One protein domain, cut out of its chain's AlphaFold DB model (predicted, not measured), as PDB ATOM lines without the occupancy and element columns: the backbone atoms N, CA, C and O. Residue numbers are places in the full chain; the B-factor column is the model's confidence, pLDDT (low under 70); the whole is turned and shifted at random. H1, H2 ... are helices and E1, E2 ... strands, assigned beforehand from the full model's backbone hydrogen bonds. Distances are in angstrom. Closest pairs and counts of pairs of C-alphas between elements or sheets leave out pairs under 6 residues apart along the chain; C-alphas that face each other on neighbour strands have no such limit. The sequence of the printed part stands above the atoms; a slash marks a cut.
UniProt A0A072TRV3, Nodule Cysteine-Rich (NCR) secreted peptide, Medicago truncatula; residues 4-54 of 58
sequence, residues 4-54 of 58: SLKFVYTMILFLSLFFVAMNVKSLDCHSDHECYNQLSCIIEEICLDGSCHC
ATOM      1  N   SER A   4     -48.623 -67.861  -1.696       85.69
ATOM      2  CA  SER A   4     -48.818 -67.224  -0.393       85.69
ATOM      3  C   SER A   4     -47.664 -67.514   0.572       85.69
ATOM      4  O   SER A   4     -47.159 -66.602   1.225       85.69
ATOM      5  N   LEU A   5     -47.177 -68.757   0.616       90.69
ATOM      6  CA  LEU A   5     -46.061 -69.153   1.474       90.69
ATOM      7  C   LEU A   5     -44.746 -68.484   1.043       90.69
ATOM      8  O   LEU A   5     -43.959 -68.062   1.888       90.69
ATOM      9  N   LYS A   6     -44.514 -68.348  -0.273       90.88
ATOM     10  CA  LYS A   6     -43.347 -67.632  -0.825       90.88
ATOM     11  C   LYS A   6     -43.343 -66.163  -0.421       90.88
ATOM     12  O   LYS A   6     -42.296 -65.638  -0.039       90.88
ATOM     13  N   PHE A   7     -44.504 -65.516  -0.489       94.31
ATOM     14  CA  PHE A   7     -44.651 -64.115  -0.111       94.31
ATOM     15  C   PHE A   7     -44.335 -63.902   1.372       94.31
ATOM     16  O   PHE A   7     -43.483 -63.081   1.708       94.31
ATOM     17  N   VAL A   8     -44.952 -64.701   2.250       96.06
ATOM     18  CA  VAL A   8     -44.722 -64.624   3.700       96.06
ATOM     19  C   VAL A   8     -43.252 -64.872   4.033       96.06
ATOM     20  O   VAL A   8     -42.658 -64.113   4.794       96.06
ATOM     21  N   TYR A   9     -42.631 -65.879   3.416       95.50
ATOM     22  CA  TYR A   9     -41.219 -66.186   3.641       95.50
ATOM     23  C   TYR A   9     -40.293 -65.038   3.216       95.50
ATOM     24  O   TYR A   9     -39.374 -64.671   3.947       95.50
ATOM     25  N   THR A  10     -40.573 -64.417   2.068       95.62
ATOM     26  CA  THR A  10     -39.809 -63.260   1.577       95.62
ATOM     27  C   THR A  10     -39.969 -62.055   2.504       95.62
ATOM     28  O   THR A  10     -38.983 -61.391   2.818       95.62
ATOM     29  N   MET A  11     -41.184 -61.801   3.002       96.00
ATOM     30  CA  MET A  11     -41.447 -60.748   3.988       96.00
ATOM     31  C   MET A  11     -40.673 -60.973   5.288       96.00
ATOM     32  O   MET A  11     -40.048 -60.041   5.790       96.00
ATOM     33  N   ILE A  12     -40.682 -62.198   5.819       96.81
ATOM     34  CA  ILE A  12     -39.954 -62.537   7.048       96.81
ATOM     35  C   ILE A  12     -38.451 -62.338   6.850       96.81
ATOM     36  O   ILE A  12     -37.808 -61.728   7.704       96.81
ATOM     37  N   LEU A  13     -37.890 -62.800   5.728       96.25
ATOM     38  CA  LEU A  13     -36.475 -62.596   5.413       96.25
ATOM     39  C   LEU A  13     -36.121 -61.113   5.320       96.25
ATOM     40  O   LEU A  13     -35.135 -60.682   5.913       96.25
ATOM     41  N   PHE A  14     -36.938 -60.331   4.614       96.44
ATOM     42  CA  PHE A  14     -36.719 -58.897   4.470       96.44
ATOM     43  C   PHE A  14     -36.746 -58.183   5.824       96.44
ATOM     44  O   PHE A  14     -35.819 -57.443   6.143       96.44
ATOM     45  N   LEU A  15     -37.762 -58.449   6.651       95.44
ATOM     46  CA  LEU A  15     -37.865 -57.869   7.989       95.44
ATOM     47  C   LEU A  15     -36.697 -58.292   8.880       95.44
ATOM     48  O   LEU A  15     -36.135 -57.456   9.576       95.44
ATOM     49  N   SER A  16     -36.294 -59.563   8.834       94.75
ATOM     50  CA  SER A  16     -35.165 -60.068   9.624       94.75
ATOM     51  C   SER A  16     -33.868 -59.343   9.266       94.75
ATOM     52  O   SER A  16     -33.165 -58.863  10.152       94.75
ATOM     53  N   LEU A  17     -33.576 -59.203   7.969       92.38
ATOM     54  CA  LEU A  17     -32.404 -58.468   7.492       92.38
ATOM     55  C   LEU A  17     -32.477 -56.983   7.857       92.38
ATOM     56  O   LEU A  17     -31.479 -56.411   8.288       92.38
ATOM     57  N   PHE A  18     -33.658 -56.376   7.737       90.94
ATOM     58  CA  PHE A  18     -33.884 -54.989   8.128       90.94
ATOM     59  C   PHE A  18     -33.615 -54.771   9.621       90.94
ATOM     60  O   PHE A  18     -32.878 -53.859   9.983       90.94
ATOM     61  N   PHE A  19     -34.139 -55.634  10.495       88.81
ATOM     62  CA  PHE A  19     -33.879 -55.541  11.930       88.81
ATOM     63  C   PHE A  19     -32.398 -55.719  12.256       88.81
ATOM     64  O   PHE A  19     -31.887 -54.965  13.075       88.81
ATOM     65  N   VAL A  20     -31.692 -56.653  11.615       87.81
ATOM     66  CA  VAL A  20     -30.242 -56.817  11.820       87.81
ATOM     67  C   VAL A  20     -29.487 -55.551  11.410       87.81
ATOM     68  O   VAL A  20     -28.648 -55.080  12.174       87.81
ATOM     69  N   ALA A  21     -29.819 -54.962  10.259       85.00
ATOM     70  CA  ALA A  21     -29.186 -53.733   9.781       85.00
ATOM     71  C   ALA A  21     -29.476 -52.518  10.680       85.00
ATOM     72  O   ALA A  21     -28.602 -51.684  10.883       85.00
ATOM     73  N   MET A  22     -30.679 -52.431  11.250       81.62
ATOM     74  CA  MET A  22     -31.067 -51.341  12.155       81.62
ATOM     75  C   MET A  22     -30.552 -51.525  13.591       81.62
ATOM     76  O   MET A  22     -30.481 -50.553  14.335       81.62
ATOM     77  N   ASN A  23     -30.221 -52.754  14.003       71.62
ATOM     78  CA  ASN A  23     -29.671 -53.045  15.335       71.62
ATOM     79  C   ASN A  23     -28.149 -52.899  15.409       71.62
ATOM     80  O   ASN A  23     -27.572 -53.061  16.487       71.62
ATOM     81  N   VAL A  24     -27.483 -52.585  14.300       69.75
ATOM     82  CA  VAL A  24     -26.114 -52.087  14.381       69.75
ATOM     83  C   VAL A  24     -26.228 -50.721  15.045       69.75
ATOM     84  O   VAL A  24     -26.846 -49.818  14.481       69.75
ATOM     85  N   LYS A  25     -25.727 -50.589  16.281       63.56
ATOM     86  CA  LYS A  25     -25.639 -49.282  16.939       63.56
ATOM     87  C   LYS A  25     -25.007 -48.324  15.933       63.56
ATOM     88  O   LYS A  25     -23.911 -48.595  15.447       63.56
ATOM     89  N   SER A  26     -25.732 -47.260  15.595       63.16
ATOM     90  CA  SER A  26     -25.146 -46.095  14.939       63.16
ATOM     91  C   SER A  26     -23.934 -45.717  15.776       63.16
ATOM     92  O   SER A  26     -24.106 -45.391  16.948       63.16
ATOM     93  N   LEU A  27     -22.728 -45.872  15.229       70.56
ATOM     94  CA  LEU A  27     -21.557 -45.321  15.884       70.56
ATOM     95  C   LEU A  27     -21.720 -43.802  15.815       70.56
ATOM     96  O   LEU A  27     -21.799 -43.239  14.727       70.56
ATOM     97  N   ASP A  28     -21.827 -43.162  16.973       74.62
ATOM     98  CA  ASP A  28     -21.817 -41.706  17.097       74.62
ATOM     99  C   ASP A  28     -20.431 -41.144  16.748       74.62
ATOM    100  O   ASP A  28     -20.318 -39.986  16.352       74.62
ATOM    101  N   CYS A  29     -19.385 -41.969  16.870       80.44
ATOM    102  CA  CYS A  29     -18.017 -41.632  16.496       80.44
ATOM    103  C   CYS A  29     -17.260 -42.842  15.919       80.44
ATOM    104  O   CYS A  29     -17.445 -43.984  16.341       80.44
ATOM    105  N   HIS A  30     -16.350 -42.590  14.982       83.38
ATOM    106  CA  HIS A  30     -15.347 -43.542  14.489       83.38
ATOM    107  C   HIS A  30     -13.923 -43.200  14.935       83.38
ATOM    108  O   HIS A  30     -13.027 -44.043  14.863       83.38
ATOM    109  N   SER A  31     -13.706 -41.966  15.378       80.94
ATOM    110  CA  SER A  31     -12.421 -41.446  15.826       80.94
ATOM    111  C   SER A  31     -12.651 -40.379  16.887       80.94
ATOM    112  O   SER A  31     -13.673 -39.695  16.861       80.94
ATOM    113  N   ASP A  32     -11.673 -40.189  17.770       81.31
ATOM    114  CA  ASP A  32     -11.655 -39.105  18.761       81.31
ATOM    115  C   ASP A  32     -11.890 -37.728  18.104       81.31
ATOM    116  O   ASP A  32     -12.548 -36.860  18.670       81.31
ATOM    117  N   HIS A  33     -11.457 -37.557  16.845       78.06
ATOM    118  CA  HIS A  33     -11.693 -36.348  16.045       78.06
ATOM    119  C   HIS A  33     -13.169 -36.002  15.807       78.06
ATOM    120  O   HIS A  33     -13.497 -34.837  15.582       78.06
ATOM    121  N   GLU A  34     -14.067 -36.980  15.880       79.06
ATOM    122  CA  GLU A  34     -15.504 -36.779  15.673       79.06
ATOM    123  C   GLU A  34     -16.217 -36.317  16.957       79.06
ATOM    124  O   GLU A  34     -17.325 -35.786  16.885       79.06
ATOM    125  N   CYS A  35     -15.552 -36.410  18.115       78.31
ATOM    126  CA  CYS A  35     -16.090 -36.030  19.423       78.31
ATOM    127  C   CYS A  35     -15.801 -34.568  19.833       78.31
ATOM    128  O   CYS A  35     -16.282 -34.095  20.857       78.31
ATOM    129  N   TYR A  36     -15.074 -33.791  19.020       69.44
ATOM    130  CA  TYR A  36     -14.625 -32.430  19.380       69.44
ATOM    131  C   TYR A  36     -15.743 -31.384  19.576       69.44
ATOM    132  O   TYR A  36     -15.463 -30.269  20.017       69.44
ATOM    133  N   ASN A  37     -17.000 -31.702  19.251       63.16
ATOM    134  CA  ASN A  37     -18.110 -30.741  19.257       63.16
ATOM    135  C   ASN A  37     -19.058 -30.844  20.461       63.16
ATOM    136  O   ASN A  37     -19.989 -30.040  20.559       63.16
ATOM    137  N   GLN A  38     -18.854 -31.785  21.383       59.53
ATOM    138  CA  GLN A  38     -19.624 -31.821  22.623       59.53
ATOM    139  C   GLN A  38     -18.829 -31.085  23.713       59.53
ATOM    140  O   GLN A  38     -17.796 -31.529  24.193       59.53
ATOM    141  N   LEU A  39     -19.309 -29.898  24.095       56.78
ATOM    142  CA  LEU A  39     -18.784 -29.042  25.178       56.78
ATOM    143  C   LEU A  39     -18.940 -29.679  26.583       56.78
ATOM    144  O   LEU A  39     -19.226 -28.982  27.557       56.78
ATOM    145  N   SER A  40     -18.842 -31.005  26.697       63.22
ATOM    146  CA  SER A  40     -19.264 -31.759  27.877       63.22
ATOM    147  C   SER A  40     -18.111 -32.128  28.820       63.22
ATOM    148  O   SER A  40     -18.318 -32.181  30.035       63.22
ATOM    149  N   CYS A  41     -16.887 -32.294  28.305       68.56
ATOM    150  CA  CYS A  41     -15.731 -32.718  29.101       68.56
ATOM    151  C   CYS A  41     -14.694 -31.602  29.316       68.56
ATOM    152  O   CYS A  41     -14.488 -30.734  28.475       68.56
ATOM    153  N   ILE A  42     -13.993 -31.664  30.454       68.25
ATOM    154  CA  ILE A  42     -12.972 -30.678  30.861       68.25
ATOM    155  C   ILE A  42     -11.636 -30.873  30.115       68.25
ATOM    156  O   ILE A  42     -10.872 -29.918  29.990       68.25
ATOM    157  N   ILE A  43     -11.340 -32.094  29.653       70.75
ATOM    158  CA  ILE A  43     -10.045 -32.461  29.055       70.75
ATOM    159  C   ILE A  43     -10.205 -32.704  27.552       70.75
ATOM    160  O   ILE A  43      -9.880 -31.828  26.759       70.75
ATOM    161  N   GLU A  44     -10.711 -33.873  27.162       71.69
ATOM    162  CA  GLU A  44     -10.899 -34.276  25.767       71.69
ATOM    163  C   GLU A  44     -11.872 -35.464  25.737       71.69
ATOM    164  O   GLU A  44     -11.838 -36.301  26.645       71.69
ATOM    165  N   GLU A  45     -12.766 -35.518  24.749       81.94
ATOM    166  CA  GLU A  45     -13.631 -36.681  24.524       81.94
ATOM    167  C   GLU A  45     -12.897 -37.730  23.696       81.94
ATOM    168  O   GLU A  45     -12.233 -37.405  22.714       81.94
ATOM    169  N   ILE A  46     -13.050 -38.995  24.079       84.38
ATOM    170  CA  ILE A  46     -12.484 -40.136  23.359       84.38
ATOM    171  C   ILE A  46     -13.599 -41.011  22.801       84.38
ATOM    172  O   ILE A  46     -14.642 -41.191  23.434       84.38
ATOM    173  N   CYS A  47     -13.371 -41.578  21.622       83.38
ATOM    174  CA  CYS A  47     -14.314 -42.473  20.983       83.38
ATOM    175  C   CYS A  47     -14.112 -43.909  21.483       83.38
ATOM    176  O   CYS A  47     -13.115 -44.564  21.180       83.38
ATOM    177  N   LEU A  48     -15.082 -44.420  22.241       83.31
ATOM    178  CA  LEU A  48     -15.071 -45.761  22.828       83.31
ATOM    179  C   LEU A  48     -16.346 -46.505  22.425       83.31
ATOM    180  O   LEU A  48     -17.451 -46.023  22.649       83.31
ATOM    181  N   ASP A  49     -16.191 -47.672  21.793       80.62
ATOM    182  CA  ASP A  49     -17.297 -48.509  21.293       80.62
ATOM    183  C   ASP A  49     -18.320 -47.761  20.416       80.62
ATOM    184  O   ASP A  49     -19.507 -48.098  20.370       80.62
ATOM    185  N   GLY A  50     -17.847 -46.742  19.696       80.06
ATOM    186  CA  GLY A  50     -18.680 -45.915  18.835       80.06
ATOM    187  C   GLY A  50     -19.523 -44.883  19.561       80.06
ATOM    188  O   GLY A  50     -20.502 -44.416  18.993       80.06
ATOM    189  N   SER A  51     -19.176 -44.530  20.796       83.88
ATOM    190  CA  SER A  51     -19.762 -43.403  21.512       83.88
ATOM    191  C   SER A  51     -18.666 -42.521  22.105       83.88
ATOM    192  O   SER A  51     -17.585 -42.999  22.455       83.88
ATOM    193  N   CYS A  52     -18.926 -41.220  22.191       83.31
ATOM    194  CA  CYS A  52     -17.995 -40.277  22.795       83.31
ATOM    195  C   CYS A  52     -18.094 -40.363  24.323       83.31
ATOM    196  O   CYS A  52     -19.176 -40.259  24.902       83.31
ATOM    197  N   HIS A  53     -16.958 -40.571  24.982       82.38
ATOM    198  CA  HIS A  53     -16.862 -40.720  26.429       82.38
ATOM    199  C   HIS A  53     -15.903 -39.685  27.032       82.38
ATOM    200  O   HIS A  53     -14.803 -39.470  26.520       82.38
ATOM    201  N   CYS A  54     -16.283 -39.095  28.176       81.00
ATOM    202  CA  CYS A  54     -15.350 -38.341  29.014       81.00
ATOM    203  C   CYS A  54     -14.466 -39.313  29.816       81.00
ATOM    204  O   CYS A  54     -15.009 -40.127  30.575       81.00
TER     205      CYS A  54
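This is residues 4 to 54 of the 58 residues of the protein "Nodule Cysteine-Rich (NCR) secreted peptide" of Medicago truncatula (UniProt A0A072TRV3). Picture a small head, made of the two-strand hairpin E1 and E2 with the short helix H2 beside it and loops around them, from which one long helix, H1, sticks out as an arm. Residues 4 to 24, of which 4 to 22 belong to H1, stand free, and this arm makes much of the length. The printed part has 51 residues, with two named helices and two named strands in the order H1, H2, E1, E2; the sheet, E1 - E2, is antiparallel and the class is mixed, helices and strands. The whole is extended, with a radius of gyration of the C-alphas of 18.5 A and spans of 60 by 15 by 12 A.

Look first at E1, residues 46 to 48, and E2, residues 51 to 53, a hairpin with a tight link of 2 residues. Their directions stand at 130 degrees, antiparallel, and C-alphas 47 and 52 face each other at 4.7 A. N 46 and O 53 are within hydrogen-bond range at 3.0 A, as are N 51 and O 48 at 2.9 A. Next find H2, residues 32 to 35: its closest C-alphas to E1 are those of Asp 32 and Ile 46, 4.8 A apart, and to E2 those of Cys 35 and Cys 52, 5.7 A apart. H1, residues 4 to 22, is apart from E1, E2 and H2. In H1 every O i to N i+4 pair is within hydrogen-bond range; H2 is too short for such a pair, and its one O i to N i+3 pair is within range.

Find C-alpha 4 at (-48.818, -67.224, -0.393); from there H1 runs 26.9 A to C-alpha 22 at (-31.067, -51.341, 12.155). H2, E1 and E2 measure 5.4 A, 6.2 A and 6.3 A, and E2 ends with C-alpha 53 at (-16.862, -40.720, 26.429).

The C-alphas farthest apart are those of Ser 4 and Ile 42, 60.0 A. Without the free stretch, the body has 30 residues and spans 26 by 12 by 11 A. The printed part has no cut, and no link is long. The mean pLDDT of the printed part is 81.2; look for values under 70 at residues 24 to 26 and 36 to 42.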